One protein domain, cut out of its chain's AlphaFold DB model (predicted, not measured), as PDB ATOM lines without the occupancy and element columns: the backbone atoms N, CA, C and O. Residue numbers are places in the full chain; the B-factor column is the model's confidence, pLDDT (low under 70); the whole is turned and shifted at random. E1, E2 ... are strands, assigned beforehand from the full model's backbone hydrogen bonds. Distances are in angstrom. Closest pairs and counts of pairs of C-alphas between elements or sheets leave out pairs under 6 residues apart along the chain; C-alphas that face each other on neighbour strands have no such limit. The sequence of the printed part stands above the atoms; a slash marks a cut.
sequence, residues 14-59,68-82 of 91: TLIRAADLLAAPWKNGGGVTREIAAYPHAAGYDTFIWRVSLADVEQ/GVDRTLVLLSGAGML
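Overview. This is residues 14 to 59 and 68 to 82 of the 91 residues of the protein "Protein Ves" of Paraburkholderia solisilvae (UniProt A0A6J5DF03). With little regular structure, this is a bent, twisted three-stranded sheet with loops around it, while the unnamed stretch 68 to 82 runs past beyond the E3 edge. The meander E1 E2 E3, each strand the antiparallel neighbour of the one before, holds 20 of 61 printed residues: all strand, no named helix. The whole is only just compact, close to loose, with a radius of gyration of the C-alphas of 12.6 A and spans of 33 by 30 by 22 A.

Arrangement. Look first at inner strand E2, residues 31 to 39, which bends by 63 degrees at residue 36. Edge strand E3, residues 50 to 57, forms a hairpin with it at 167 degrees; N 34 and O 54 are 2.8 A apart, within hydrogen-bond range. Edge strand E1, residues 23 to 25, forms a hairpin with E2 at 122 degrees, with N 24 and O 33 2.8 A apart. The sheet is twisted, its C-alphas up to 4.2 A off the best plane.

Along the chain. Find C-alpha 23 at (141.041, 218.295, 212.799), where E1 begins its 6.4 A. E2 runs 23.4 A from C-alpha 31 to C-alpha 39. E3 runs 21.0 A and ends at C-alpha 57, (140.318, 211.941, 202.472).

Size, cuts and confidence. The C-alphas of Pro 40 and Ala 79, the two farthest apart, are 34.1 A apart. Residues 60 to 67 are cut out, with 25.9 A between C-alphas 59 and 68. Neither link is long, and no printed residue is under 70 in pLDDT.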
ATOM      1  N   THR A  14     154.324 208.639 226.318       92.69
ATOM      2  CA  THR A  14     153.160 209.529 226.272       92.69
ATOM      3  C   THR A  14     152.011 208.811 225.580       92.69
ATOM      4  O   THR A  14     152.186 208.254 224.499       92.69
ATOM      5  N   LEU A  15     150.824 208.852 226.186       95.19
ATOM      6  CA  LEU A  15     149.592 208.383 225.564       95.19
ATOM      7  C   LEU A  15     148.851 209.565 224.943       95.19
ATOM      8  O   LEU A  15     148.399 210.454 225.658       95.19
ATOM      9  N   ILE A  16     148.701 209.545 223.622       95.88
ATOM     10  CA  ILE A  16     147.951 210.553 222.868       95.88
ATOM     11  C   ILE A  16     146.607 209.938 222.493       95.88
ATOM     12  O   ILE A  16     146.556 208.916 221.803       95.88
ATOM     13  N   ARG A  17     145.508 210.513 222.987       96.75
ATOM     14  CA  ARG A  17     144.165 210.016 222.678       96.75
ATOM     15  C   ARG A  17     143.692 210.633 221.369       96.75
ATOM     16  O   ARG A  17     143.756 211.841 221.193       96.75
ATOM     17  N   ALA A  18     143.138 209.809 220.484       95.00
ATOM     18  CA  ALA A  18     142.593 210.280 219.211       95.00
ATOM     19  C   ALA A  18     141.492 211.345 219.385       95.00
ATOM     20  O   ALA A  18     141.387 212.248 218.564       95.00
ATOM     21  N   ALA A  19     140.708 211.256 220.467       96.69
ATOM     22  CA  ALA A  19     139.648 212.211 220.791       96.69
ATOM     23  C   ALA A  19     140.163 213.633 221.082       96.69
ATOM     24  O   ALA A  19     139.409 214.585 220.922       96.69
ATOM     25  N   ASP A  20     141.437 213.773 221.460       96.75
ATOM     26  CA  ASP A  20     142.046 215.062 221.800       96.75
ATOM     27  C   ASP A  20     142.696 215.738 220.577       96.75
ATOM     28  O   ASP A  20     143.190 216.861 220.666       96.75
ATOM     29  N   LEU A  21     142.720 215.063 219.421       97.00
ATOM     30  CA  LEU A  21     143.378 215.571 218.222       97.00
ATOM     31  C   LEU A  21     142.461 216.498 217.424       97.00
ATOM     32  O   LEU A  21     141.384 216.108 216.967       97.00
ATOM     33  N   LEU A  22     142.939 217.716 217.182       96.56
ATOM     34  CA  LEU A  22     142.218 218.712 216.400       96.56
ATOM     35  C   LEU A  22     142.293 218.401 214.904       96.56
ATOM     36  O   LEU A  22     143.371 218.188 214.346       96.56
ATOM     37  N   ALA A  23     141.133 218.404 214.248       98.00
ATOM     38  CA  ALA A  23     141.041 218.295 212.799       98.00
ATOM     39  C   ALA A  23     141.369 219.645 212.147       98.00
ATOM     40  O   ALA A  23     140.681 220.639 212.378       98.00
ATOM     41  N   ALA A  24     142.400 219.667 211.310       96.88
ATOM     42  CA  ALA A  24     142.773 220.808 210.488       96.88
ATOM     43  C   ALA A  24     142.327 220.564 209.034       96.88
ATOM     44  O   ALA A  24     142.826 219.624 208.402       96.88
ATOM     45  N   PRO A  25     141.410 221.379 208.480       96.94
ATOM     46  CA  PRO A  25     140.979 221.236 207.096       96.94
ATOM     47  C   PRO A  25     142.113 221.546 206.123       96.94
ATOM     48  O   PRO A  25     142.930 222.447 206.339       96.94
ATOM     49  N   TRP A  26     142.159 220.799 205.025       95.31
ATOM     50  CA  TRP A  26     143.114 221.056 203.956       95.31
ATOM     51  C   TRP A  26     142.754 222.335 203.200       95.31
ATOM     52  O   TRP A  26     141.584 222.640 202.987       95.31
ATOM     53  N   LYS A  27     143.767 223.057 202.704       92.06
ATOM     54  CA  LYS A  27     143.567 224.293 201.919       92.06
ATOM     55  C   LYS A  27     142.706 224.087 200.665       92.06
ATOM     56  O   LYS A  27     142.066 225.028 200.218       92.06
ATOM     57  N   ASN A  28     142.718 222.884 200.091       92.12
ATOM     58  CA  ASN A  28     141.930 222.528 198.911       92.12
ATOM     59  C   ASN A  28     140.523 221.999 199.251       92.12
ATOM     60  O   ASN A  28     139.790 221.644 198.336       92.12
ATOM     61  N   GLY A  29     140.164 221.902 200.537       95.69
ATOM     62  CA  GLY A  29     138.872 221.380 200.985       95.69
ATOM     63  C   GLY A  29     138.663 219.877 200.762       95.69
ATOM     64  O   GLY A  29     137.552 219.399 200.956       95.69
ATOM     65  N   GLY A  30     139.693 219.125 200.358       96.50
ATOM     66  CA  GLY A  30     139.564 217.703 200.013       96.50
ATOM     67  C   GLY A  30     139.605 216.734 201.197       96.50
ATOM     68  O   GLY A  30     139.613 215.522 200.985       96.50
ATOM     69  N   GLY A  31     139.678 217.245 202.425       97.19
ATOM     70  CA  GLY A  31     139.787 216.430 203.625       97.19
ATOM     71  C   GLY A  31     140.294 217.201 204.839       97.19
ATOM     72  O   GLY A  31     140.412 218.434 204.832       97.19
ATOM     73  N   VAL A  32     140.624 216.444 205.883       97.94
ATOM     74  CA  VAL A  32     141.176 216.959 207.140       97.94
ATOM     75  C   VAL A  32     142.387 216.139 207.580       97.94
ATOM     76  O   VAL A  32     142.481 214.940 207.323       97.94
ATOM     77  N   THR A  33     143.307 216.782 208.296       97.44
ATOM     78  CA  THR A  33     144.420 216.115 208.985       97.44
ATOM     79  C   THR A  33     144.307 216.332 210.486       97.44
ATOM     80  O   THR A  33     144.079 217.450 210.937       97.44
ATOM     81  N   ARG A  34     144.540 215.277 211.266       97.88
ATOM     82  CA  ARG A  34     144.782 215.323 212.711       97.88
ATOM     83  C   ARG A  34     146.240 214.953 212.952       97.88
ATOM     84  O   ARG A  34     146.645 213.821 212.679       97.88
ATOM     85  N   GLU A  35     147.054 215.902 213.401       97.19
ATOM     86  CA  GLU A  35     148.443 215.608 213.767       97.19
ATOM     87  C   GLU A  35     148.475 214.804 215.068       97.19
ATOM     88  O   GLU A  35     147.830 215.188 216.036       97.19
ATOM     89  N   ILE A  36     149.203 213.685 215.085       96.94
ATOM     90  CA  ILE A  36     149.394 212.868 216.289       96.94
ATOM     91  C   ILE A  36     150.643 213.350 217.025       96.94
ATOM     92  O   ILE A  36     150.592 213.598 218.224       96.94
ATOM     93  N   ALA A  37     151.764 213.477 216.314       96.06
ATOM     94  CA  ALA A  37     153.013 213.993 216.858       96.06
ATOM     95  C   ALA A  37     153.967 214.419 215.734       96.06
ATOM     96  O   ALA A  37     153.954 213.846 214.642       96.06
ATOM     97  N   ALA A  38     154.852 215.361 216.045       96.75
ATOM     98  CA  ALA A  38     155.968 215.757 215.201       96.75
ATOM     99  C   ALA A  38     157.223 215.997 216.046       96.75
ATOM    100  O   ALA A  38     157.134 216.301 217.241       96.75
ATOM    101  N   TYR A  39     158.389 215.887 215.411       95.81
ATOM    102  CA  TYR A  39     159.654 216.307 216.003       95.81
ATOM    103  C   TYR A  39     160.399 217.301 215.103       95.81
ATOM    104  O   TYR A  39     160.564 217.009 213.919       95.81
ATOM    105  N   PRO A  40     160.932 218.406 215.657       96.19
ATOM    106  CA  PRO A  40     160.704 218.889 217.023       96.19
ATOM    107  C   PRO A  40     159.217 219.128 217.331       96.19
ATOM    108  O   PRO A  40     158.406 219.279 216.421       96.19
ATOM    109  N   HIS A  41     158.848 219.120 218.614       92.31
ATOM    110  CA  HIS A  41     157.462 219.381 219.009       92.31
ATOM    111  C   HIS A  41     157.007 220.742 218.459       92.31
ATOM    112  O   HIS A  41     157.728 221.729 218.604       92.31
ATOM    113  N   ALA A  42     155.815 220.783 217.854       88.44
ATOM    114  CA  ALA A  42     155.255 221.953 217.174       88.44
ATOM    115  C   ALA A  42     156.078 222.473 215.973       88.44
ATOM    116  O   ALA A  42     155.961 223.642 215.599       88.44
ATOM    117  N   ALA A  43     156.906 221.625 215.353       95.19
ATOM    118  CA  ALA A  43     157.551 221.957 214.088       95.19
ATOM    119  C   ALA A  43     156.517 222.219 212.979       95.19
ATOM    120  O   ALA A  43     155.475 221.570 212.897       95.19
ATOM    121  N   GLY A  44     156.823 223.175 212.102       92.50
ATOM    122  CA  GLY A  44     156.003 223.479 210.935       92.50
ATOM    123  C   GLY A  44     156.235 222.483 209.797       92.50
ATOM    124  O   GLY A  44     157.146 221.660 209.844       92.50
ATOM    125  N   TYR A  45     155.441 222.603 208.728       91.25
ATOM    126  CA  TYR A  45     155.506 221.729 207.547       91.25
ATOM    127  C   TYR A  45     156.875 221.674 206.847       91.25
ATOM    128  O   TYR A  45     157.140 220.693 206.160       91.25
ATOM    129  N   ASP A  46     157.726 222.683 207.044       93.38
ATOM    130  CA  ASP A  46     159.053 222.776 206.422       93.38
ATOM    131  C   ASP A  46     160.203 222.456 207.392       93.38
ATOM    132  O   ASP A  46     161.364 222.445 206.989       93.38
ATOM    133  N   THR A  47     159.912 222.236 208.681       95.19
ATOM    134  CA  THR A  47     160.943 222.115 209.731       95.19
ATOM    135  C   THR A  47     160.867 220.829 210.547       95.19
ATOM    136  O   THR A  47     161.740 220.593 211.384       95.19
ATOM    137  N   PHE A  48     159.856 219.983 210.325       96.81
ATOM    138  CA  PHE A  48     159.781 218.686 210.991       96.81
ATOM    139  C   PHE A  48     160.808 217.702 210.409       96.81
ATOM    140  O   PHE A  48     161.048 217.663 209.206       96.81
ATOM    141  N   ILE A  49     161.378 216.865 211.275       97.12
ATOM    142  CA  ILE A  49     162.218 215.718 210.901       97.12
ATOM    143  C   ILE A  49     161.336 214.496 210.652       97.12
ATOM    144  O   ILE A  49     161.519 213.767 209.684       97.12
ATOM    145  N   TRP A  50     160.342 214.291 211.517       97.19
ATOM    146  CA  TRP A  50     159.290 213.303 211.315       97.19
ATOM    147  C   TRP A  50     157.952 213.856 211.795       97.19
ATOM    148  O   TRP A  50     157.896 214.677 212.715       97.19
ATOM    149  N   ARG A  51     156.872 213.384 211.171       97.56
ATOM    150  CA  ARG A  51     155.495 213.652 211.586       97.56
ATOM    151  C   ARG A  51     154.645 212.405 211.401       97.56
ATOM    152  O   ARG A  51     154.702 211.762 210.357       97.56
ATOM    153  N   VAL A  52     153.811 212.122 212.393       97.31
ATOM    154  CA  VAL A  52     152.762 211.105 212.336       97.31
ATOM    155  C   VAL A  52     151.414 211.811 212.409       97.31
ATOM    156  O   VAL A  52     151.193 212.671 213.262       97.31
ATOM    157  N   SER A  53     150.505 211.469 211.504       97.31
ATOM    158  CA  SER A  53     149.187 212.096 211.417       97.31
ATOM    159  C   SER A  53     148.137 211.126 210.892       97.31
ATOM    160  O   SER A  53     148.461 210.221 210.125       97.31
ATOM    161  N   LEU A  54     146.882 211.369 211.260       97.38
ATOM    162  CA  LEU A  54     145.700 210.721 210.701       97.38
ATOM    163  C   LEU A  54     145.051 211.655 209.675       97.38
ATOM    164  O   LEU A  54     144.935 212.855 209.925       97.38
ATOM    165  N   ALA A  55     144.616 211.115 208.541       97.19
ATOM    166  CA  ALA A  55     143.970 211.880 207.483       97.19
ATOM    167  C   ALA A  55     142.633 211.248 207.097       97.19
ATOM    168  O   ALA A  55     142.584 210.044 206.844       97.19
ATOM    169  N   ASP A  56     141.596 212.079 206.992       96.94
ATOM    170  CA  ASP A  56     140.353 211.723 206.310       96.94
ATOM    171  C   ASP A  56     140.405 212.347 204.913       96.94
ATOM    172  O   ASP A  56     140.594 213.559 204.779       96.94
ATOM    173  N   VAL A  57     140.275 211.516 203.878       96.50
ATOM    174  CA  VAL A  57     140.318 211.941 202.472       96.50
ATOM    175  C   VAL A  57     138.905 211.883 201.911       96.50
ATOM    176  O   VAL A  57     138.371 210.799 201.689       96.50
ATOM    177  N   GLU A  58     138.291 213.042 201.701       95.88
ATOM    178  CA  GLU A  58     136.896 213.143 201.253       95.88
ATOM    179  C   GLU A  58     136.786 213.290 199.736       95.88
ATOM    180  O   GLU A  58     135.819 212.830 199.130       95.88
ATOM    181  N   GLN A  59     137.778 213.925 199.111       95.06
ATOM    182  CA  GLN A  59     137.787 214.176 197.675       95.06
ATOM    183  C   GLN A  59     139.133 213.790 197.071       95.06
ATOM    184  O   GLN A  59     140.195 214.023 197.655       95.06
ATOM    185  N   GLY A  68     162.479 215.982 200.461       91.88
ATOM    186  CA  GLY A  68     163.438 215.281 201.324       91.88
ATOM    187  C   GLY A  68     162.814 214.457 202.456       91.88
ATOM    188  O   GLY A  68     163.548 213.997 203.323       91.88
ATOM    189  N   VAL A  69     161.490 214.264 202.451       94.94
ATOM    190  CA  VAL A  69     160.772 213.460 203.447       94.94
ATOM    191  C   VAL A  69     160.182 212.227 202.777       94.94
ATOM    192  O   VAL A  69     159.331 212.342 201.891       94.94
ATOM    193  N   ASP A  70     160.578 211.051 203.258       94.75
ATOM    194  CA  ASP A  70     159.937 209.797 202.881       94.75
ATOM    195  C   ASP A  70     158.531 209.720 203.482       94.75
ATOM    196  O   ASP A  70     158.292 210.098 204.634       94.75
ATOM    197  N   ARG A  71     157.572 209.224 202.695       94.50
ATOM    198  CA  ARG A  71     156.181 209.092 203.127       94.50
ATOM    199  C   ARG A  71     155.715 207.653 203.027       94.50
ATOM    200  O   ARG A  71     155.691 207.073 201.950       94.50
ATOM    201  N   THR A  72     155.206 207.147 204.142       94.75
ATOM    202  CA  THR A  72     154.417 205.917 204.189       94.75
ATOM    203  C   THR A  72     152.973 206.265 204.525       94.75
ATOM    204  O   THR A  72     152.715 207.039 205.447       94.75
ATOM    205  N   LEU A  73     152.030 205.705 203.769       94.25
ATOM    206  CA  LEU A  73     150.596 205.830 204.015       94.25
ATOM    207  C   LEU A  73     150.015 204.447 204.281       94.25
ATOM    208  O   LEU A  73     150.371 203.480 203.611       94.25
ATOM    209  N   VAL A  74     149.105 204.369 205.246       95.25
ATOM    210  CA  VAL A  74     148.392 203.138 205.588       95.25
ATOM    211  C   VAL A  74     146.902 203.443 205.559       95.25
ATOM    212  O   VAL A  74     146.438 204.339 206.264       95.25
ATOM    213  N   LEU A  75     146.153 202.708 204.736       95.31
ATOM    214  CA  LEU A  75     144.699 202.805 204.707       95.31
ATOM    215  C   LEU A  75     144.130 202.153 205.970       95.31
ATOM    216  O   LEU A  75     144.320 200.959 206.185       95.31
ATOM    217  N   LEU A  76     143.425 202.934 206.787       96.00
ATOM    218  CA  LEU A  76     142.793 202.428 208.009       96.00
ATOM    219  C   LEU A  76     141.331 202.017 207.799       96.00
ATOM    220  O   LEU A  76     140.830 201.150 208.509       96.00
ATOM    221  N   SER A  77     140.637 202.651 206.853       96.12
ATOM    222  CA  SER A  77     139.234 202.387 206.532       96.12
ATOM    223  C   SER A  77     138.904 202.896 205.127       96.12
ATOM    224  O   SER A  77     139.606 203.754 204.594       96.12
ATOM    225  N   GLY A  78     137.819 202.387 204.545       94.81
ATOM    226  CA  GLY A  78     137.341 202.750 203.213       94.81
ATOM    227  C   GLY A  78     137.711 201.736 202.131       94.81
ATOM    228  O   GLY A  78     138.370 200.730 202.377       94.81
ATOM    229  N   ALA A  79     137.244 202.002 200.911       91.25
ATOM    230  CA  ALA A  79     137.335 201.069 199.786       91.25
ATOM    231  C   ALA A  79     138.732 200.978 199.143       91.25
ATOM    232  O   ALA A  79     138.953 200.124 198.288       91.25
ATOM    233  N   GLY A  80     139.665 201.852 199.525       92.00
ATOM    234  CA  GLY A  80     140.985 201.947 198.909       92.00
ATOM    235  C   GLY A  80     141.304 203.344 198.399       92.00
ATOM    236  O   GLY A  80     140.445 204.223 198.348       92.00
ATOM    237  N   MET A  81     142.557 203.532 197.996       91.44
ATOM    238  CA  MET A  81     143.008 204.719 197.283       91.44
ATOM    239  C   MET A  81     143.941 204.294 196.153       91.44
ATOM    240  O   MET A  81     144.829 203.469 196.359       91.44
ATOM    241  N   LEU A  82     143.753 204.879 194.970       92.50
ATOM    242  CA  LEU A  82     144.747 204.829 193.907       92.50
ATOM    243  C   LEU A  82     145.698 206.011 194.094       92.50
ATOM    244  O   LEU A  82     145.258 207.162 194.115       92.50
TER     245      LEU A  82